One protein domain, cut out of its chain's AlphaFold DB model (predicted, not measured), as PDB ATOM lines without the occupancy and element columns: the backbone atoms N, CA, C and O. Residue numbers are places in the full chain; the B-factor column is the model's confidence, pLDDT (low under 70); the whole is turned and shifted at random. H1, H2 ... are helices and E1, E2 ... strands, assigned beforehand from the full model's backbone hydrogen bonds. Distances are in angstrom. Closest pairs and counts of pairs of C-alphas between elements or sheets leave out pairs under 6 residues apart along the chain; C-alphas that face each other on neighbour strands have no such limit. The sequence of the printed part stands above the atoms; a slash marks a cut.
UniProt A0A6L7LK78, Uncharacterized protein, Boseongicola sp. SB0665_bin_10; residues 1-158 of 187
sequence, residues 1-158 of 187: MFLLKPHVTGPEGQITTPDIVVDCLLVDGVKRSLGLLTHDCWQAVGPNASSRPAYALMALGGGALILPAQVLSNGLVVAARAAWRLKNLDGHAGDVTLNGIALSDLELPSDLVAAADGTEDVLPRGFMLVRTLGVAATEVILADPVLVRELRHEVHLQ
ATOM      1  N   MET A   1     120.245 174.850 169.710       87.75
ATOM      2  CA  MET A   1     120.003 175.136 171.126       87.75
ATOM      3  C   MET A   1     120.159 173.854 171.936       87.75
ATOM      4  O   MET A   1     119.591 172.841 171.545       87.75
ATOM      5  N   PHE A   2     120.924 173.892 173.023       95.06
ATOM      6  CA  PHE A   2     121.076 172.818 174.007       95.06
ATOM      7  C   PHE A   2     120.815 173.390 175.405       95.06
ATOM      8  O   PHE A   2     121.256 174.498 175.696       95.06
ATOM      9  N   LEU A   3     120.093 172.666 176.263       95.31
ATOM     10  CA  LEU A   3     119.807 173.095 177.634       95.31
ATOM     11  C   LEU A   3     120.692 172.317 178.609       95.31
ATOM     12  O   LEU A   3     120.572 171.096 178.711       95.31
ATOM     13  N   LEU A   4     121.533 173.027 179.357       93.94
ATOM     14  CA  LEU A   4     122.325 172.460 180.443       93.94
ATOM     15  C   LEU A   4     121.813 172.976 181.790       93.94
ATOM     16  O   LEU A   4     121.527 174.162 181.949       93.94
ATOM     17  N   LYS A   5     121.735 172.074 182.772       94.06
ATOM     18  CA  LYS A   5     121.338 172.377 184.155       94.06
ATOM     19  C   LYS A   5     122.483 172.049 185.118       94.06
ATOM     20  O   LYS A   5     122.466 170.956 185.710       94.06
ATOM     21  N   PRO A   6     123.514 172.910 185.214       93.62
ATOM     22  CA  PRO A   6     124.645 172.657 186.088       93.62
ATOM     23  C   PRO A   6     124.297 172.942 187.553       93.62
ATOM     24  O   PRO A   6     123.596 173.894 187.861       93.62
ATOM     25  N   HIS A   7     124.835 172.143 188.461       94.44
ATOM     26  CA  HIS A   7     124.978 172.401 189.882       94.44
ATOM     27  C   HIS A   7     126.193 173.307 190.094       94.44
ATOM     28  O   HIS A   7     127.344 172.884 189.976       94.44
ATOM     29  N   VAL A   8     125.922 174.578 190.367       92.88
ATOM     30  CA  VAL A   8     126.936 175.607 190.580       92.88
ATOM     31  C   VAL A   8     127.225 175.709 192.069       92.88
ATOM     32  O   VAL A   8     126.379 176.195 192.822       92.88
ATOM     33  N   THR A   9     128.418 175.284 192.477       88.38
ATOM     34  CA  THR A   9     128.865 175.364 193.871       88.38
ATOM     35  C   THR A   9     129.432 176.755 194.151       88.38
ATOM     36  O   THR A   9     130.379 177.210 193.503       88.38
ATOM     37  N   GLY A  10     128.818 177.457 195.098       75.56
ATOM     38  CA  GLY A  10     129.245 178.755 195.607       75.56
ATOM     39  C   GLY A  10     130.133 178.648 196.853       75.56
ATOM     40  O   GLY A  10     130.496 177.545 197.272       75.56
ATOM     41  N   PRO A  11     130.486 179.795 197.457       67.44
ATOM     42  CA  PRO A  11     131.119 179.834 198.773       67.44
ATOM     43  C   PRO A  11     130.278 179.075 199.812       67.44
ATOM     44  O   PRO A  11     129.052 179.026 199.700       67.44
ATOM     45  N   GLU A  12     130.938 178.473 200.804       69.00
ATOM     46  CA  GLU A  12     130.285 177.797 201.944       69.00
ATOM     47  C   GLU A  12     129.361 176.616 201.570       69.00
ATOM     48  O   GLU A  12     128.518 176.198 202.359       69.00
ATOM     49  N   GLY A  13     129.510 176.051 200.367       69.75
ATOM     50  CA  GLY A  13     128.776 174.853 199.947       69.75
ATOM     51  C   GLY A  13     127.345 175.099 199.458       69.75
ATOM     52  O   GLY A  13     126.617 174.139 199.213       69.75
ATOM     53  N   GLN A  14     126.928 176.357 199.268       79.25
ATOM     54  CA  GLN A  14     125.638 176.655 198.638       79.25
ATOM     55  C   GLN A  14     125.638 176.201 197.172       79.25
ATOM     56  O   GLN A  14     126.590 176.465 196.438       79.25
ATOM     57  N   ILE A  15     124.560 175.554 196.722       85.88
ATOM     58  CA  ILE A  15     124.430 175.061 195.344       85.88
ATOM     59  C   ILE A  15     123.236 175.732 194.669       85.88
ATOM     60  O   ILE A  15     122.109 175.643 195.151       85.88
ATOM     61  N   THR A  16     123.463 176.354 193.510       88.62
ATOM     62  CA  THR A  16     122.383 176.833 192.630       88.62
ATOM     63  C   THR A  16     122.334 176.013 191.352       88.62
ATOM     64  O   THR A  16     123.383 175.643 190.837       88.62
ATOM     65  N   THR A  17     121.144 175.765 190.805       90.38
ATOM     66  CA  THR A  17     120.984 174.985 189.563       90.38
ATOM     67  C   THR A  17     120.269 175.812 188.490       90.38
ATOM     68  O   THR A  17     119.065 175.642 188.304       90.38
ATOM     69  N   PRO A  18     120.955 176.775 187.844       90.62
ATOM     70  CA  PRO A  18     120.355 177.576 186.783       90.62
ATOM     71  C   PRO A  18     120.056 176.731 185.540       90.62
ATOM     72  O   PRO A  18     120.770 175.781 185.228       90.62
ATOM     73  N   ASP A  19     119.034 177.137 184.793       92.12
ATOM     74  CA  ASP A  19     118.789 176.657 183.438       92.12
ATOM     75  C   ASP A  19     119.600 177.517 182.463       92.12
ATOM     76  O   ASP A  19     119.371 178.725 182.362       92.12
ATOM     77  N   ILE A  20     120.566 176.915 181.766       92.94
ATOM     78  CA  ILE A  20     121.452 177.641 180.853       92.94
ATOM     79  C   ILE A  20     121.311 177.092 179.443       92.94
ATOM     80  O   ILE A  20     121.496 175.903 179.177       92.94
ATOM     81  N   VAL A  21     120.995 178.000 178.531       94.50
ATOM     82  CA  VAL A  21     120.903 177.718 177.106       94.50
ATOM     83  C   VAL A  21     122.279 177.875 176.465       94.50
ATOM     84  O   VAL A  21     122.969 178.860 176.718       94.50
ATOM     85  N   VAL A  22     122.656 176.913 175.626       95.88
ATOM     86  CA  VAL A  22     123.856 176.930 174.786       95.88
ATOM     87  C   VAL A  22     123.436 176.922 173.316       95.88
ATOM     88  O   VAL A  22     122.783 175.991 172.837       95.88
ATOM     89  N   ASP A  23     123.844 177.959 172.597       95.50
ATOM     90  CA  ASP A  23     123.555 178.198 171.182       95.50
ATOM     91  C   ASP A  23     124.813 178.241 170.310       95.50
ATOM     92  O   ASP A  23     124.739 178.056 169.094       95.50
ATOM     93  N   CYS A  24     125.982 178.423 170.922       95.25
ATOM     94  CA  CYS A  24     127.263 178.410 170.239       95.25
ATOM     95  C   CYS A  24     128.259 177.564 171.033       95.25
ATOM     96  O   CYS A  24     128.542 177.863 172.189       95.25
ATOM     97  N   LEU A  25     128.785 176.512 170.408       97.44
ATOM     98  CA  LEU A  25     129.844 175.680 170.971       97.44
ATOM     99  C   LEU A  25     131.137 175.943 170.203       97.44
ATOM    100  O   LEU A  25     131.178 175.753 168.985       97.44
ATOM    101  N   LEU A  26     132.187 176.340 170.914       97.19
ATOM    102  CA  LEU A  26     133.544 176.426 170.388       97.19
ATOM    103  C   LEU A  26     134.419 175.420 171.130       97.19
ATOM    104  O   LEU A  26     134.430 175.398 172.355       97.19
ATOM    105  N   VAL A  27     135.154 174.599 170.388       97.06
ATOM    106  CA  VAL A  27     136.130 173.652 170.936       97.06
ATOM    107  C   VAL A  27     137.487 173.998 170.353       97.06
ATOM    108  O   VAL A  27     137.647 173.984 169.131       97.06
ATOM    109  N   ASP A  28     138.434 174.338 171.222       95.56
ATOM    110  CA  ASP A  28     139.772 174.814 170.870       95.56
ATOM    111  C   ASP A  28     139.730 175.986 169.864       95.56
ATOM    112  O   ASP A  28     140.476 176.028 168.890       95.56
ATOM    113  N   GLY A  29     138.785 176.917 170.059       93.44
ATOM    114  CA  GLY A  29     138.556 178.072 169.178       93.44
ATOM    115  C   GLY A  29     137.771 177.774 167.891       93.44
ATOM    116  O   GLY A  29     137.424 178.693 167.153       93.44
ATOM    117  N   VAL A  30     137.429 176.512 167.612       95.25
ATOM    118  CA  VAL A  30     136.697 176.120 166.399       95.25
ATOM    119  C   VAL A  30     135.226 175.880 166.709       95.25
ATOM    120  O   VAL A  30     134.884 175.074 167.574       95.25
ATOM    121  N   LYS A  31     134.331 176.521 165.950       96.12
ATOM    122  CA  LYS A  31     132.883 176.309 166.080       96.12
ATOM    123  C   LYS A  31     132.503 174.856 165.768       96.12
ATOM    124  O   LYS A  31     132.901 174.300 164.742       96.12
ATOM    125  N   ARG A  32     131.692 174.247 166.634       96.62
ATOM    126  CA  ARG A  32     131.171 172.879 166.495       96.62
ATOM    127  C   ARG A  32     129.645 172.857 166.493       96.62
ATOM    128  O   ARG A  32     128.983 173.803 166.913       96.62
ATOM    129  N   SER A  33     129.090 171.753 165.994       96.44
ATOM    130  CA  SER A  33     127.651 171.496 166.062       96.44
ATOM    131  C   SER A  33     127.221 171.258 167.506       96.44
ATOM    132  O   SER A  33     127.868 170.501 168.225       96.44
ATOM    133  N   LEU A  34     126.084 171.825 167.908       96.19
ATOM    134  CA  LEU A  34     125.476 171.550 169.215       96.19
ATOM    135  C   LEU A  34     124.973 170.107 169.349       96.19
ATOM    136  O   LEU A  34     124.784 169.639 170.463       96.19
ATOM    137  N   GLY A  35     124.782 169.387 168.237       95.56
ATOM    138  CA  GLY A  35     124.479 167.950 168.268       95.56
ATOM    139  C   GLY A  35     125.638 167.097 168.794       95.56
ATOM    140  O   GLY A  35     125.451 165.915 169.059       95.56
ATOM    141  N   LEU A  36     126.823 167.696 168.952       96.25
ATOM    142  CA  LEU A  36     127.988 167.092 169.588       96.25
ATOM    143  C   LEU A  36     128.128 167.521 171.054       96.25
ATOM    144  O   LEU A  36     129.188 167.315 171.622       96.25
ATOM    145  N   LEU A  37     127.114 168.126 171.672       97.50
ATOM    146  CA  LEU A  37     127.128 168.460 173.094       97.50
ATOM    147  C   LEU A  37     126.177 167.540 173.855       97.50
ATOM    148  O   LEU A  37     125.012 167.390 173.491       97.50
ATOM    149  N   THR A  38     126.664 166.953 174.942       96.69
ATOM    150  CA  THR A  38     125.860 166.177 175.882       96.69
ATOM    151  C   THR A  38     126.332 166.405 177.315       96.69
ATOM    152  O   THR A  38     127.395 166.968 177.560       96.69
ATOM    153  N   HIS A  39     125.519 165.969 178.269       94.62
ATOM    154  CA  HIS A  39     125.882 165.854 179.681       94.62
ATOM    155  C   HIS A  39     125.757 164.408 180.188       94.62
ATOM    156  O   HIS A  39     125.883 164.160 181.386       94.62
ATOM    157  N   ASP A  40     125.457 163.464 179.290       93.25
ATOM    158  CA  ASP A  40     125.401 162.040 179.600       93.25
ATOM    159  C   ASP A  40     126.823 161.485 179.725       93.25
ATOM    160  O   ASP A  40     127.617 161.560 178.786       93.25
ATOM    161  N   CYS A  41     127.153 160.933 180.888       91.31
ATOM    162  CA  CYS A  41     128.468 160.370 181.154       91.31
ATOM    163  C   CYS A  41     128.643 158.942 180.624       91.31
ATOM    164  O   CYS A  41     129.754 158.427 180.674       91.31
ATOM    165  N   TRP A  42     127.601 158.295 180.097       92.50
ATOM    166  CA  TRP A  42     127.700 156.949 179.533       92.50
ATOM    167  C   TRP A  42     127.660 157.000 178.012       92.50
ATOM    168  O   TRP A  42     126.652 157.365 177.417       92.50
ATOM    169  N   GLN A  43     128.757 156.609 177.366       93.06
ATOM    170  CA  GLN A  43     128.889 156.721 175.916       93.06
ATOM    171  C   GLN A  43     129.209 155.373 175.283       93.06
ATOM    172  O   GLN A  43     130.198 154.725 175.628       93.06
ATOM    173  N   ALA A  44     128.375 154.963 174.329       90.50
ATOM    174  CA  ALA A  44     128.644 153.810 173.487       90.50
ATOM    175  C   ALA A  44     129.652 154.202 172.398       90.50
ATOM    176  O   ALA A  44     129.421 155.139 171.633       90.50
ATOM    177  N   VAL A  45     130.781 153.503 172.333       90.81
ATOM    178  CA  VAL A  45     131.914 153.874 171.487       90.81
ATOM    179  C   VAL A  45     132.514 152.687 170.740       90.81
ATOM    180  O   VAL A  45     132.396 151.536 171.155       90.81
ATOM    181  N   GLY A  46     133.159 152.983 169.611       89.81
ATOM    182  CA  GLY A  46     133.954 152.011 168.864       89.81
ATOM    183  C   GLY A  46     135.307 151.701 169.530       89.81
ATOM    184  O   GLY A  46     135.698 152.376 170.482       89.81
ATOM    185  N   PRO A  47     136.058 150.721 169.000       83.19
ATOM    186  CA  PRO A  47     137.276 150.185 169.625       83.19
ATOM    187  C   PRO A  47     138.433 151.189 169.752       83.19
ATOM    188  O   PRO A  47     139.264 151.053 170.641       83.19
ATOM    189  N   ASN A  48     138.474 152.220 168.903       85.06
ATOM    190  CA  ASN A  48     139.544 153.228 168.888       85.06
ATOM    191  C   ASN A  48     139.141 154.543 169.566       85.06
ATOM    192  O   ASN A  48     139.726 155.594 169.293       85.06
ATOM    193  N   ALA A  49     138.104 154.521 170.400       89.38
ATOM    194  CA  ALA A  49     137.638 155.732 171.042       89.38
ATOM    195  C   ALA A  49     138.600 156.189 172.138       89.38
ATOM    196  O   ALA A  49     138.864 155.473 173.100       89.38
ATOM    197  N   SER A  50     139.085 157.418 172.002       89.94
ATOM    198  CA  SER A  50     139.821 158.123 173.047       89.94
ATOM    199  C   SER A  50     139.000 159.277 173.617       89.94
ATOM    200  O   SER A  50     138.062 159.766 172.978       89.94
ATOM    201  N   SER A  51     139.365 159.699 174.827       92.56
ATOM    202  CA  SER A  51     138.809 160.860 175.520       92.56
ATOM    203  C   SER A  51     139.935 161.823 175.869       92.56
ATOM    204  O   SER A  51     140.985 161.396 176.356       92.56
ATOM    205  N   ARG A  52     139.728 163.112 175.602       95.69
ATOM    206  CA  ARG A  52     140.625 164.199 175.995       95.69
ATOM    207  C   ARG A  52     139.952 165.029 177.091       95.69
ATOM    208  O   ARG A  52     138.841 165.513 176.855       95.69
ATOM    209  N   PRO A  53     140.587 165.209 178.260       96.94
ATOM    210  CA  PRO A  53     140.139 166.143 179.279       96.94
ATOM    211  C   PRO A  53     140.021 167.547 178.719       96.94
ATOM    212  O   PRO A  53     140.787 167.950 177.846       96.94
ATOM    213  N   ALA A  54     139.073 168.301 179.243       97.69
ATOM    214  CA  ALA A  54     138.880 169.692 178.911       97.69
ATOM    215  C   ALA A  54     138.308 170.433 180.117       97.69
ATOM    216  O   ALA A  54     137.690 169.843 181.005       97.69
ATOM    217  N   TYR A  55     138.453 171.747 180.113       97.81
ATOM    218  CA  TYR A  55     137.559 172.604 180.874       97.81
ATOM    219  C   TYR A  55     136.682 173.377 179.890       97.81
ATOM    220  O   TYR A  55     137.068 173.631 178.745       97.81
ATOM    221  N   ALA A  56     135.478 173.717 180.329       97.75
ATOM    222  CA  ALA A  56     134.557 174.530 179.567       97.75
ATOM    223  C   ALA A  56     134.181 175.787 180.344       97.75
ATOM    224  O   ALA A  56     134.011 175.748 181.565       97.75
ATOM    225  N   LEU A  57     134.024 176.885 179.615       97.25
ATOM    226  CA  LEU A  57     133.420 178.114 180.093       97.25
ATOM    227  C   LEU A  57     132.041 178.257 179.473       97.25
ATOM    228  O   LEU A  57     131.876 178.020 178.277       97.25
ATOM    229  N   MET A  58     131.052 178.667 180.255       95.38
ATOM    230  CA  MET A  58     129.727 178.965 179.717       95.38
ATOM    231  C   MET A  58     129.182 180.275 180.263       95.38
ATOM    232  O   MET A  58     129.391 180.608 181.431       95.38
ATOM    233  N   ALA A  59     128.439 180.993 179.427       92.00
ATOM    234  CA  ALA A  59     127.795 182.230 179.835       92.00
ATOM    235  C   ALA A  59     126.693 181.985 180.879       92.00
ATOM    236  O   ALA A  59     125.823 181.127 180.714       92.00
ATOM    237  N   LEU A  60     126.683 182.806 181.925       87.94
ATOM    238  CA  LEU A  60     125.607 182.946 182.898       87.94
ATOM    239  C   LEU A  60     125.160 184.414 182.871       87.94
ATOM    240  O   LEU A  60     125.983 185.301 182.711       87.94
ATOM    241  N   GLY A  61     123.870 184.718 183.037       74.44
ATOM    242  CA  GLY A  61     123.336 186.082 182.842       74.44
ATOM    243  C   GLY A  61     124.033 187.243 183.588       74.44
ATOM    244  O   GLY A  61     123.757 188.390 183.252       74.44
ATOM    245  N   GLY A  62     124.921 186.965 184.552       78.50
ATOM    246  CA  GLY A  62     125.819 187.933 185.192       78.50
ATOM    247  C   GLY A  62     127.229 187.378 185.447       78.50
ATOM    248  O   GLY A  62     127.680 187.427 186.589       78.50
ATOM    249  N   GLY A  63     127.853 186.763 184.437       89.75
ATOM    250  CA  GLY A  63     129.245 186.287 184.459       89.75
ATOM    251  C   GLY A  63     129.429 184.991 183.660       89.75
ATOM    252  O   GLY A  63     128.645 184.674 182.766       89.75
ATOM    253  N   ALA A  64     130.422 184.188 184.023       93.94
ATOM    254  CA  ALA A  64     130.661 182.882 183.421       93.94
ATOM    255  C   ALA A  64     130.735 181.790 184.486       93.94
ATOM    256  O   ALA A  64     131.001 182.037 185.667       93.94
ATOM    257  N   LEU A  65     130.490 180.558 184.060       95.62
ATOM    258  CA  LEU A  65     130.824 179.369 184.827       95.62
ATOM    259  C   LEU A  65     132.031 178.688 184.207       95.62
ATOM    260  O   LEU A  65     132.190 178.728 182.992       95.62
ATOM    261  N   ILE A  66     132.806 178.009 185.043       96.75
ATOM    262  CA  ILE A  66     133.811 177.037 184.630       96.75
ATOM    263  C   ILE A  66     133.392 175.649 185.111       96.75
ATOM    264  O   ILE A  66     132.887 175.493 186.227       96.75
ATOM    265  N   LEU A  67     133.573 174.644 184.266       97.38
ATOM    266  CA  LEU A  67     133.237 173.257 184.564       97.38
ATOM    267  C   LEU A  67     134.217 172.301 183.872       97.38
ATOM    268  O   LEU A  67     134.750 172.639 182.813       97.38
ATOM    269  N   PRO A  68     134.444 171.099 184.422       97.69
ATOM    270  CA  PRO A  68     135.135 170.049 183.693       97.69
ATOM    271  C   PRO A  68     134.291 169.564 182.505       97.69
ATOM    272  O   PRO A  68     133.057 169.562 182.533       97.69
ATOM    273  N   ALA A  69     134.968 169.143 181.446       97.75
ATOM    274  CA  ALA A  69     134.367 168.558 180.258       97.75
ATOM    275  C   ALA A  69     135.310 167.509 179.657       97.75
ATOM    276  O   ALA A  69     136.498 167.467 179.967       97.75
ATOM    277  N   GLN A  70     134.800 166.667 178.769       96.88
ATOM    278  CA  GLN A  70     135.608 165.758 177.959       96.88
ATOM    279  C   GLN A  70     135.252 165.879 176.494       96.88
ATOM    280  O   GLN A  70     134.092 166.067 176.142       96.88
ATOM    281  N   VAL A  71     136.257 165.731 175.637       96.94
ATOM    282  CA  VAL A  71     136.083 165.677 174.189       96.94
ATOM    283  C   VAL A  71     136.518 164.308 173.700       96.94
ATOM    284  O   VAL A  71     137.699 163.954 173.746       96.94
ATOM    285  N   LEU A  72     135.558 163.531 173.215       95.44
ATOM    286  CA  LEU A  72     135.821 162.226 172.632       95.44
ATOM    287  C   LEU A  72     136.428 162.364 171.229       95.44
ATOM    288  O   LEU A  72     136.254 163.369 170.539       95.44
ATOM    289  N   SER A  73     137.116 161.317 170.779       93.06
ATOM    290  CA  SER A  73     137.713 161.217 169.432       93.06
ATOM    291  C   SER A  73     136.739 161.473 168.271       93.06
ATOM    292  O   SER A  73     137.159 161.949 167.220       93.06
ATOM    293  N   ASN A  74     135.441 161.211 168.453       91.56
ATOM    294  CA  ASN A  74     134.391 161.503 167.467       91.56
ATOM    295  C   ASN A  74     133.911 162.973 167.494       91.56
ATOM    296  O   ASN A  74     132.997 163.334 166.756       91.56
ATOM    297  N   GLY A  75     134.503 163.813 168.346       93.56
ATOM    298  CA  GLY A  75     134.153 165.219 168.526       93.56
ATOM    299  C   GLY A  75     133.015 165.480 169.513       93.56
ATOM    300  O   GLY A  75     132.687 166.648 169.718       93.56
ATOM    301  N   LEU A  76     132.423 164.445 170.126       96.75
ATOM    302  CA  LEU A  76     131.411 164.605 171.171       96.75
ATOM    303  C   LEU A  76     132.033 165.266 172.405       96.75
ATOM    304  O   LEU A  76     133.015 164.774 172.959       96.75
ATOM    305  N   VAL A  77     131.427 166.361 172.841       97.75
ATOM    306  CA  VAL A  77     131.717 167.070 174.079       97.75
ATOM    307  C   VAL A  77     130.748 166.586 175.149       97.75
ATOM    308  O   VAL A  77     129.535 166.769 175.029       97.75
ATOM    309  N   VAL A  78     131.287 166.001 176.211       97.56
ATOM    310  CA  VAL A  78     130.542 165.664 177.422       97.56
ATOM    311  C   VAL A  78     130.864 166.719 178.471       97.56
ATOM    312  O   VAL A  78     131.983 166.793 178.971       97.56
ATOM    313  N   ALA A  79     129.903 167.590 178.754       97.56
ATOM    314  CA  ALA A  79     130.035 168.627 179.763       97.56
ATOM    315  C   ALA A  79     129.583 168.094 181.124       97.56
ATOM    316  O   ALA A  79     128.504 167.502 181.245       97.56
ATOM    317  N   ALA A  80     130.369 168.349 182.169       96.75
ATOM    318  CA  ALA A  80     129.943 168.026 183.516       96.75
ATOM    319  C   ALA A  80     128.728 168.859 183.927       96.75
ATOM    320  O   ALA A  80     128.513 169.991 183.492       96.75
ATOM    321  N   ARG A  81     127.946 168.307 184.853       94.88
ATOM    322  CA  ARG A  81     126.891 169.067 185.520       94.88
ATOM    323  C   ARG A  81     127.392 169.813 186.745       94.88
ATOM    324  O   ARG A  81     126.602 170.531 187.321       94.88
ATOM    325  N   ALA A  82     128.638 169.664 187.171       95.12
ATOM    326  CA  ALA A  82     129.172 170.420 188.299       95.12
ATOM    327  C   ALA A  82     129.996 171.602 187.780       95.12
ATOM    328  O   ALA A  82     130.766 171.434 186.839       95.12
ATOM    329  N   ALA A  83     129.823 172.784 188.370       96.12
ATOM    330  CA  ALA A  83     130.487 174.002 187.915       96.12
ATOM    331  C   ALA A  83     130.813 174.955 189.074       96.12
ATOM    332  O   ALA A  83     130.177 174.926 190.132       96.12
ATOM    333  N   TRP A  84     131.751 175.867 188.838       94.81
ATOM    334  CA  TRP A  84     132.002 177.037 189.678       94.81
ATOM    335  C   TRP A  84     131.675 178.312 188.919       94.81
ATOM    336  O   TRP A  84     131.717 178.347 187.691       94.81
ATOM    337  N   ARG A  85     131.379 179.391 189.646       93.19
ATOM    338  CA  ARG A  85     131.361 180.726 189.039       93.19
ATOM    339  C   ARG A  85     132.793 181.174 188.782       93.19
ATOM    340  O   ARG A  85     133.602 181.116 189.703       93.19
ATOM    341  N   LEU A  86     133.072 181.671 187.579       93.06
ATOM    342  CA  LEU A  86     134.411 182.107 187.189       93.06
ATOM    343  C   LEU A  86     134.923 183.242 188.088       93.06
ATOM    344  O   LEU A  86     136.054 183.175 188.546       93.06
ATOM    345  N   LYS A  87     134.059 184.192 188.470       90.56
ATOM    346  CA  LYS A  87     134.395 185.248 189.444       90.56
ATOM    347  C   LYS A  87     134.907 184.746 190.800       90.56
ATOM    348  O   LYS A  87     135.555 185.486 191.523       90.56
ATOM    349  N   ASN A  88     134.587 183.506 191.185       89.88
ATOM    350  CA  ASN A  88     135.075 182.936 192.443       89.88
ATOM    351  C   ASN A  88     136.541 182.482 192.336       89.88
ATOM    352  O   ASN A  88     137.081 182.012 193.333       89.88
ATOM    353  N   LEU A  89     137.132 182.562 191.141       89.81
ATOM    354  CA  LEU A  89     138.531 182.266 190.842       89.81
ATOM    355  C   LEU A  89     139.346 183.544 190.594       89.81
ATOM    356  O   LEU A  89     140.494 183.469 190.159       89.81
ATOM    357  N   ASP A  90     138.751 184.719 190.816       86.00
ATOM    358  CA  ASP A  90     139.419 185.987 190.546       86.00
ATOM    359  C   ASP A  90     140.733 186.097 191.340       86.00
ATOM    360  O   ASP A  90     140.842 185.656 192.490       86.00
ATOM    361  N   GLY A  91     141.770 186.599 190.672       88.00
ATOM    362  CA  GLY A  91     143.135 186.677 191.196       88.00
ATOM    363  C   GLY A  91     143.928 185.362 191.280       88.00
ATOM    364  O   GLY A  91     145.114 185.431 191.583       88.00
ATOM    365  N   HIS A  92     143.334 184.189 191.005       92.56
ATOM    366  CA  HIS A  92     144.040 182.892 191.073       92.56
ATOM    367  C   HIS A  92     143.582 181.851 190.035       92.56
ATOM    368  O   HIS A  92     143.925 180.672 190.126       92.56
ATOM    369  N   ALA A  93     142.835 182.257 189.003       92.31
ATOM    370  CA  ALA A  93     142.380 181.356 187.942       92.31
ATOM    371  C   ALA A  93     143.531 180.631 187.216       92.31
ATOM    372  O   ALA A  93     143.318 179.540 186.696       92.31
ATOM    373  N   GLY A  94     144.736 181.213 187.197       92.44
ATOM    374  CA  GLY A  94     145.932 180.570 186.647       92.44
ATOM    375  C   GLY A  94     146.441 179.386 187.472       92.44
ATOM    376  O   GLY A  94     146.975 178.451 186.885       92.44
ATOM    377  N   ASP A  95     146.217 179.390 188.790       95.44
ATOM    378  CA  ASP A  95     146.645 178.323 189.708       95.44
ATOM    379  C   ASP A  95     145.680 177.130 189.717       95.44
ATOM    380  O   ASP A  95     146.012 176.048 190.204       95.44
ATOM    381  N   VAL A  96     144.467 177.313 189.186       96.81
ATOM    382  CA  VAL A  96     143.530 176.211 188.956       96.81
ATOM    383  C   VAL A  96     144.183 175.217 188.005       96.81
ATOM    384  O   VAL A  96     144.867 175.597 187.058       96.81
ATOM    385  N   THR A  97     143.966 173.929 188.243       97.38
ATOM    386  CA  THR A  97     144.560 172.866 187.436       97.38
ATOM    387  C   THR A  97     143.498 172.018 186.755       97.38
ATOM    388  O   THR A  97     142.462 171.701 187.341       97.38
ATOM    389  N   LEU A  98     143.777 171.619 185.518       97.56
ATOM    390  CA  LEU A  98     143.071 170.578 184.786       97.56
ATOM    391  C   LEU A  98     143.951 169.325 184.776       97.56
ATOM    392  O   LEU A  98     145.008 169.308 184.146       97.56
ATOM    393  N   ASN A  99     143.531 168.277 185.484       96.44
ATOM    394  CA  ASN A  99     144.292 167.033 185.660       96.44
ATOM    395  C   ASN A  99     145.752 167.280 186.099       96.44
ATOM    396  O   ASN A  99     146.671 166.606 185.639       96.44
ATOM    397  N   GLY A 100     145.965 168.265 186.977       95.00
ATOM    398  CA  GLY A 100     147.284 168.628 187.506       95.00
ATOM    399  C   GLY A 100     148.102 169.598 186.647       95.00
ATOM    400  O   GLY A 100     149.164 170.018 187.092       95.00
ATOM    401  N   ILE A 101     147.623 169.992 185.462       95.88
ATOM    402  CA  ILE A 101     148.246 171.044 184.642       95.88
ATOM    403  C   ILE A 101     147.577 172.381 184.946       95.88
ATOM    404  O   ILE A 101     146.354 172.477 184.853       95.88
ATOM    405  N   ALA A 102     148.359 173.398 185.305       95.94
ATOM    406  CA  ALA A 102     147.848 174.736 185.592       95.94
ATOM    407  C   ALA A 102     147.167 175.351 184.359       95.94
ATOM    408  O   ALA A 102     147.612 175.155 183.226       95.94
ATOM    409  N   LEU A 103     146.086 176.110 184.561       95.50
ATOM    410  CA  LEU A 103     145.394 176.767 183.449       95.50
ATOM    411  C   LEU A 103     146.284 177.822 182.779       95.50
ATOM    412  O   LEU A 103     146.161 178.023 181.576       95.50
ATOM    413  N   SER A 104     147.212 178.438 183.516       93.75
ATOM    414  CA  SER A 104     148.226 179.348 182.961       93.75
ATOM    415  C   SER A 104     149.161 178.686 181.943       93.75
ATOM    416  O   SER A 104     149.595 179.351 181.007       93.75
ATOM    417  N   ASP A 105     149.436 177.387 182.093       93.50
ATOM    418  CA  ASP A 105     150.277 176.612 181.169       93.50
ATOM    419  C   ASP A 105     149.494 176.087 179.954       93.50
ATOM    420  O   ASP A 105     150.077 175.532 179.021       93.50
ATOM    421  N   LEU A 106     148.165 176.221 179.978       91.50
ATOM    422  CA  LEU A 106     147.266 175.655 178.983       91.50
ATOM    423  C   LEU A 106     146.643 176.766 178.137       91.50
ATOM    424  O   LEU A 106     146.956 176.893 176.958       91.50
ATOM    425  N   GLU A 107     145.778 177.561 178.755       92.69
ATOM    426  CA  GLU A 107     145.234 178.834 178.283       92.69
ATOM    427  C   GLU A 107     144.382 179.384 179.425       92.69
ATOM    428  O   GLU A 107     143.625 178.616 180.035       92.69
ATOM    429  N   LEU A 108     144.472 180.678 179.739       93.12
ATOM    430  CA  LEU A 108     143.673 181.220 180.833       93.12
ATOM    431  C   LEU A 108     142.207 181.365 180.415       93.12
ATOM    432  O   LEU A 108     141.906 181.686 179.261       93.12
ATOM    433  N   PRO A 109     141.262 181.230 181.364       92.31
ATOM    434  CA  PRO A 109     139.862 181.511 181.086       92.31
ATOM    435  C   PRO A 109     139.619 182.904 180.492       92.31
ATOM    436  O   PRO A 109     138.783 183.046 179.606       92.31
ATOM    437  N   SER A 110     140.367 183.918 180.935       91.50
ATOM    438  CA  SER A 110     140.291 185.286 180.407       91.50
ATOM    439  C   SER A 110     140.629 185.371 178.920       91.50
ATOM    440  O   SER A 110     139.984 186.122 178.192       91.50
ATOM    441  N   ASP A 111     141.598 184.578 178.460       91.88
ATOM    442  CA  ASP A 111     142.052 184.590 177.069       91.88
ATOM    443  C   ASP A 111     140.980 183.986 176.155       91.88
ATOM    444  O   ASP A 111     140.646 184.552 175.114       91.88
ATOM    445  N   LEU A 112     140.350 182.894 176.603       92.12
ATOM    446  CA  LEU A 112     139.197 182.293 175.931       92.12
ATOM    447  C   LEU A 112     138.006 183.251 175.860       92.12
ATOM    448  O   LEU A 112     137.358 183.347 174.817       92.12
ATOM    449  N   VAL A 113     137.701 183.944 176.963       91.50
ATOM    450  CA  VAL A 113     136.610 184.927 177.009       91.50
ATOM    451  C   VAL A 113     136.874 186.052 176.012       91.50
ATOM    452  O   VAL A 113     135.991 186.365 175.212       91.50
ATOM    453  N   ALA A 114     138.087 186.609 176.004       91.12
ATOM    454  CA  ALA A 114     138.481 187.660 175.071       91.12
ATOM    455  C   ALA A 114     138.428 187.190 173.606       91.12
ATOM    456  O   ALA A 114     137.932 187.915 172.746       91.12
ATOM    457  N   ALA A 115     138.862 185.958 173.318       88.62
ATOM    458  CA  ALA A 115     138.811 185.372 171.977       88.62
ATOM    459  C   ALA A 115     137.381 185.150 171.447       88.62
ATOM    460  O   ALA A 115     137.191 184.968 170.245       88.62
ATOM    461  N   ALA A 116     136.379 185.153 172.329       89.25
ATOM    462  CA  ALA A 116     134.965 185.046 171.985       89.25
ATOM    463  C   ALA A 116     134.227 186.397 172.044       89.25
ATOM    464  O   ALA A 116     133.007 186.404 172.199       89.25
ATOM    465  N   ASP A 117     134.951 187.518 171.958       88.94
ATOM    466  CA  ASP A 117     134.417 188.884 172.075       88.94
ATOM    467  C   ASP A 117     133.714 189.163 173.423       88.94
ATOM    468  O   ASP A 117     132.813 189.999 173.522       88.94
ATOM    469  N   GLY A 118     134.101 188.435 174.474       86.19
ATOM    470  CA  GLY A 118     133.689 188.691 175.853       86.19
ATOM    471  C   GLY A 118     134.576 189.724 176.553       86.19
ATOM    472  O   GLY A 118     135.531 190.262 175.990       86.19
ATOM    473  N   THR A 119     134.270 190.027 177.813       84.88
ATOM    474  CA  THR A 119     135.062 190.959 178.634       84.88
ATOM    475  C   THR A 119     135.103 190.472 180.076       84.88
ATOM    476  O   THR A 119     134.056 190.166 180.639       84.88
ATOM    477  N   GLU A 120     136.298 190.409 180.668       83.44
ATOM    478  CA  GLU A 120     136.530 189.884 182.025       83.44
ATOM    479  C   GLU A 120     135.946 188.473 182.215       83.44
ATOM    480  O   GLU A 120     136.407 187.525 181.580       83.44
ATOM    481  N   ASP A 121     134.934 188.319 183.072       82.44
ATOM    482  CA  ASP A 121     134.225 187.065 183.308       82.44
ATOM    483  C   ASP A 121     132.902 186.971 182.530       82.44
ATOM    484  O   ASP A 121     132.125 186.039 182.734       82.44
ATOM    485  N   VAL A 122     132.620 187.914 181.631       88.12
ATOM    486  CA  VAL A 122     131.367 187.989 180.879       88.12
ATOM    487  C   VAL A 122     131.549 187.408 179.483       88.12
ATOM    488  O   VAL A 122     132.234 187.968 178.629       88.12
ATOM    489  N   LEU A 123     130.853 186.299 179.234       90.81
ATOM    490  CA  LEU A 123     130.739 185.679 177.915       90.81
ATOM    491  C   LEU A 123     129.453 186.110 177.200       90.81
ATOM    492  O   LEU A 123     128.416 186.283 177.858       90.81
ATOM    493  N   PRO A 124     129.455 186.192 175.855       90.56
ATOM    494  CA  PRO A 124     128.222 186.344 175.100       90.56
ATOM    495  C   PRO A 124     127.224 185.235 175.442       90.56
ATOM    496  O   PRO A 124     127.570 184.059 175.581       90.56
ATOM    497  N   ARG A 125     125.947 185.604 175.584       90.38
ATOM    498  CA  ARG A 125     124.893 184.651 175.955       90.38
ATOM    499  C   ARG A 125     124.832 183.488 174.968       90.38
ATOM    500  O   ARG A 125     124.938 183.681 173.761       90.38
ATOM    501  N   GLY A 126     124.619 182.287 175.497       92.56
ATOM    502  CA  GLY A 126     124.535 181.078 174.685       92.56
ATOM    503  C   GLY A 126     125.887 180.475 174.308       92.56
ATOM    504  O   GLY A 126     125.903 179.421 173.675       92.56
ATOM    505  N   PHE A 127     127.018 181.085 174.672       95.12
ATOM    506  CA  PHE A 127     128.325 180.527 174.344       95.12
ATOM    507  C   PHE A 127     128.761 179.485 175.372       95.12
ATOM    508  O   PHE A 127     128.637 179.681 176.584       95.12
ATOM    509  N   MET A 128     129.313 178.394 174.851       97.12
ATOM    510  CA  MET A 128     130.150 177.450 175.568       97.12
ATOM    511  C   MET A 128     131.492 177.353 174.842       97.12
ATOM    512  O   MET A 128     131.547 176.979 173.669       97.12
ATOM    513  N   LEU A 129     132.564 177.693 175.546       97.44
ATOM    514  CA  LEU A 129     133.939 177.579 175.077       97.44
ATOM    515  C   LEU A 129     134.569 176.369 175.749       97.44
ATOM    516  O   LEU A 129     134.429 176.216 176.955       97.44
ATOM    517  N   VAL A 130     135.256 175.517 175.003       97.81
ATOM    518  CA  VAL A 130     135.888 174.299 175.517       97.81
ATOM    519  C   VAL A 130     137.349 174.310 175.110       97.81
ATOM    520  O   VAL A 130     137.654 174.481 173.929       97.81
ATOM    521  N   ARG A 131     138.242 174.087 176.071       97.44
ATOM    522  CA  ARG A 131     139.682 173.988 175.838       97.44
ATOM    523  C   ARG A 131     140.182 172.624 176.287       97.44
ATOM    524  O   ARG A 131     139.984 172.238 177.438       97.44
ATOM    525  N   THR A 132     140.789 171.884 175.362       96.44
ATOM    526  CA  THR A 132     141.246 170.511 175.595       96.44
ATOM    527  C   THR A 132     142.681 170.452 176.106       96.44
ATOM    528  O   THR A 132     143.550 171.207 175.681       96.44
ATOM    529  N   LEU A 133     142.940 169.491 176.989       94.00
ATOM    530  CA  LEU A 133     144.276 169.025 177.324       94.00
ATOM    531  C   LEU A 133     144.724 168.008 176.261       94.00
ATOM    532  O   LEU A 133     143.977 167.098 175.894       94.00
ATOM    533  N   GLY A 134     145.961 168.133 175.777       86.50
ATOM    534  CA  GLY A 134     146.518 167.267 174.726       86.50
ATOM    535  C   GLY A 134     146.767 165.808 175.136       86.50
ATOM    536  O   GLY A 134     147.182 165.005 174.303       86.50
ATOM    537  N   VAL A 135     146.521 165.453 176.397       86.69
ATOM    538  CA  VAL A 135     146.763 164.122 176.967       86.69
ATOM    539  C   VAL A 135     145.440 163.378 177.108       86.69
ATOM    540  O   VAL A 135     144.480 163.931 177.630       86.69
ATOM    541  N   ALA A 136     145.373 162.123 176.663       87.06
ATOM    542  CA  ALA A 136     144.161 161.321 176.808       87.06
ATOM    543  C   ALA A 136     143.941 160.889 178.269       87.06
ATOM    544  O   ALA A 136     144.859 160.372 178.904       87.06
ATOM    545  N   ALA A 137     142.719 161.049 178.781       87.56
ATOM    546  CA  ALA A 137     142.300 160.522 180.079       87.56
ATOM    547  C   ALA A 137     140.772 160.370 180.148       87.56
ATOM    548  O   ALA A 137     140.025 161.106 179.499       87.56
ATOM    549  N   THR A 138     140.309 159.404 180.943       83.44
ATOM    550  CA  THR A 138     138.883 159.086 181.136       83.44
ATOM    551  C   THR A 138     138.254 159.804 182.329       83.44
ATOM    552  O   THR A 138     137.037 159.963 182.350       83.44
ATOM    553  N   GLU A 139     139.062 160.308 183.259       93.69
ATOM    554  CA  GLU A 139     138.636 161.189 184.348       93.69
ATOM    555  C   GLU A 139     139.147 162.611 184.095       93.69
ATOM    556  O   GLU A 139     140.255 162.819 183.584       93.69
ATOM    557  N   VAL A 140     138.328 163.591 184.463       96.88
ATOM    558  CA  VAL A 140     138.662 165.010 184.438       96.88
ATOM    559  C   VAL A 140     138.468 165.599 185.816       96.88
ATOM    560  O   VAL A 140     137.377 165.545 186.382       96.88
ATOM    561  N   ILE A 141     139.535 166.191 186.328       97.38
ATOM    562  CA  ILE A 141     139.585 166.842 187.623       97.38
ATOM    563  C   ILE A 141     139.967 168.293 187.375       97.38
ATOM    564  O   ILE A 141     141.068 168.585 186.907       97.38
ATOM    565  N   LEU A 142     139.043 169.194 187.688       97.06
ATOM    566  CA  LEU A 142     139.322 170.617 187.782       97.06
ATOM    567  C   LEU A 142     139.540 170.941 189.260       97.06
ATOM    568  O   LEU A 142     138.591 170.883 190.040       97.06
ATOM    569  N   ALA A 143     140.776 171.236 189.652       96.75
ATOM    570  CA  ALA A 143     141.139 171.472 191.045       96.75
ATOM    571  C   ALA A 143     141.569 172.922 191.267       96.75
ATOM    572  O   ALA A 143     142.349 173.477 190.501       96.75
ATOM    573  N   ASP A 144     141.067 173.512 192.341       95.25
ATOM    574  CA  ASP A 144     141.403 174.846 192.818       95.25
ATOM    575  C   ASP A 144     142.209 174.673 194.116       95.25
ATOM    576  O   ASP A 144     141.625 174.413 195.178       95.25
ATOM    577  N   PRO A 145     143.552 174.723 194.036       94.12
ATOM    578  CA  PRO A 145     144.416 174.474 195.184       94.12
ATOM    579  C   PRO A 145     144.363 175.607 196.214       94.12
ATOM    580  O   PRO A 145     144.631 175.361 197.388       94.12
ATOM    581  N   VAL A 146     143.990 176.825 195.805       93.19
ATOM    582  CA  VAL A 146     143.901 177.995 196.689       93.19
ATOM    583  C   VAL A 146     142.715 177.855 197.639       93.19
ATOM    584  O   VAL A 146     142.849 178.090 198.839       93.19
ATOM    585  N   LEU A 147     141.563 177.424 197.119       90.44
ATOM    586  CA  LEU A 147     140.350 177.203 197.911       90.44
ATOM    587  C   LEU A 147     140.155 175.742 198.343       90.44
ATOM    588  O   LEU A 147     139.133 175.424 198.953       90.44
ATOM    589  N   VAL A 148     141.126 174.869 198.053       92.25
ATOM    590  CA  VAL A 148     141.170 173.448 198.445       92.25
ATOM    591  C   VAL A 148     139.872 172.716 198.079       92.25
ATOM    592  O   VAL A 148     139.190 172.121 198.914       92.25
ATOM    593  N   ARG A 149     139.498 172.789 196.800       92.19
ATOM    594  CA  ARG A 149     138.281 172.167 196.259       92.19
ATOM    595  C   ARG A 149     138.519 171.606 194.864       92.19
ATOM    596  O   ARG A 149     139.411 172.048 194.147       92.19
ATOM    597  N   GLU A 150     137.676 170.670 194.449       95.25
ATOM    598  CA  GLU A 150     137.760 170.058 193.123       95.25
ATOM    599  C   GLU A 150     136.377 169.741 192.544       95.25
ATOM    600  O   GLU A 150     135.414 169.498 193.274       95.25
ATOM    601  N   LEU A 151     136.288 169.743 191.215       95.38
ATOM    602  CA  LEU A 151     135.178 169.192 190.446       95.38
ATOM    603  C   LEU A 151     135.687 167.985 189.668       95.38
ATOM    604  O   LEU A 151     136.650 168.094 188.911       95.38
ATOM    605  N   ARG A 152     135.001 166.853 189.821       96.06
ATOM    606  CA  ARG A 152     135.312 165.617 189.100       96.06
ATOM    607  C   ARG A 152     134.260 165.322 188.045       96.06
ATOM    608  O   ARG A 152     133.064 165.513 188.272       96.06
ATOM    609  N   HIS A 153     134.714 164.820 186.908       96.06
ATOM    610  CA  HIS A 153     133.872 164.340 185.829       96.06
ATOM    611  C   HIS A 153     134.485 163.082 185.223       96.06
ATOM    612  O   HIS A 153     135.604 163.109 184.720       96.06
ATOM    613  N   GLU A 154     133.743 161.984 185.273       94.50
ATOM    614  CA  GLU A 154     134.137 160.714 184.674       94.50
ATOM    615  C   GLU A 154     133.167 160.381 183.542       94.50
ATOM    616  O   GLU A 154     131.947 160.453 183.725       94.50
ATOM    617  N   VAL A 155     133.706 160.015 182.378       91.88
ATOM    618  CA  VAL A 155     132.929 159.462 181.266       91.88
ATOM    619  C   VAL A 155     133.224 157.979 181.145       91.88
ATOM    620  O   VAL A 155     134.356 157.542 180.933       91.88
ATOM    621  N   HIS A 156     132.159 157.196 181.215       91.75
ATOM    622  CA  HIS A 156     132.189 155.759 181.082       91.75
ATOM    623  C   HIS A 156     132.005 155.372 179.615       91.75
ATOM    624  O   HIS A 156     130.917 155.480 179.036       91.75
ATOM    625  N   LEU A 157     133.088 154.886 179.018       90.50
ATOM    626  CA  LEU A 157     133.118 154.432 177.635       90.50
ATOM    627  C   LEU A 157     132.751 152.952 177.546       90.50
ATOM    628  O   LEU A 157     133.336 152.090 178.197       90.50
ATOM    629  N   GLN A 158     131.759 152.659 176.719       89.62
ATOM    630  CA  GLN A 158     131.171 151.340 176.565       89.62
ATOM    631  C   GLN A 158     131.365 150.851 175.132       89.62
ATOM    632  O   GLN A 158     130.832 151.454 174.210       89.62
TER     633      GLN A 158
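AT A GLANCE: This is residues 1 to 158 of the 187 residues of an uncharacterized protein of Boseongicola sp. SB0665_bin_10 (UniProt A0A6L7LK78). A strongly twisted sheet is built on one long hairpin, E7 and E8, and a second hairpin, E12 and E13, packs over part of it with its strands crossed, as a sandwich of one large and one small sheet. The short helices H1 and H2 share one face of the large sheet, the small strand pair E1 and E3 joins on through E2 and E4, and the parallel pair E6 and E14 makes one end of the longest axis. The 158 printed residues hold fourteen named strands and two named helices, in the order E1 to E10, H1, H2, E11 to E14. The large sheet, E2 E4 E5 E7 E8 E9 E10 E11, is branched and mixed, E1 with E3 and E12 with E13 are antiparallel, and the class is mostly strand. The whole is compact, with a radius of gyration of the C-alphas of 14.3 A and spans of 43 by 32 by 28 A.

HOW THE PARTS SIT: E1, residues 2 to 4, is the antiparallel neighbour of E3, residues 20 to 22, with N 2 and O 22 2.8 A apart. E1 runs on at 45 degrees into E2, residues 7 to 9, an edge strand parallel to E10, residues 82 to 85, with N 9 and O 83 3.0 A apart. E3 runs on at 70 degrees into E4, residues 24 to 27. E4 forms a hairpin with E5, residues 30 to 32, with N 30 and O 27 3.0 A apart. On the other side of E4 lies E11, residues 127 to 132, parallel at 9 degrees, with N 128 and O 24 2.8 A apart. E6, residues 42 to 45, is parallel to E14, residues 156 to 158, with N 45 and O 158 2.8 A apart. E7, residues 51 to 60, and E8, residues 63 to 72, form a hairpin at 157 degrees, with N 56 and O 67 2.8 A apart. E11 lies on the other side of E7, antiparallel, with N 57 and O 129 2.8 A apart. E8 bends by 57 degrees at residue 68; on its side away from E7 lie E10, with N 66 and O 84 2.9 A apart, and E9, residues 77 to 79, with N 70 and O 78 2.8 A apart. E7, E8 and E9 are a meander, each strand the antiparallel neighbour of the one before. H1, residues 86 to 89, is on the sheet at a height of 7.7 A, over none of its strands; C-alphas 65 and 86 are the closest of E8 and H1, 5.1 A apart. H2, residues 109 to 115, is on the same face at a height of 9.6 A, over E7 and only just over E11, with 3 of its 7 C-alphas there; it runs across the strands, at 77 degrees to E7 on the local plane. In H2 every O i to N i+4 pair is within hydrogen-bond range; H1 is too short for such a pair, and its one O i to N i+3 pair is within range. E12, residues 139 to 144, and E13, residues 149 to 154, form a hairpin, with N 142 and O 151 2.9 A apart. They make a sandwich, two sheets face to face, with the branched sheet, their strands at 48 degrees to its strands; Pro 68 and Leu 142 have the closest C-alphas of E8 and E12, 5.9 A apart. E13 runs on into E14 at 7 degrees.

IN THESE COORDINATES: E1 begins at C-alpha 2, (121.076, 172.818, 174.007). E7 is 26.8 A long and E8 27.6 A, with its bend at C-alpha 68, (135.135, 170.049, 183.693). E11 measures 16.4 A, E12 16.3 A, E13 16.8 A and H2 9.9 A. E14 ends at C-alpha 158, (131.171, 151.340, 176.565).

THE WHOLE: The C-alphas farthest apart, those of Glu 12 and Pro 47, are 43.1 A apart. The printed part has no cut; the links H1 to H2 and H2 to E11 are long. The mean pLDDT of the printed part is 92.3, and residues 11 to 13 are under 70.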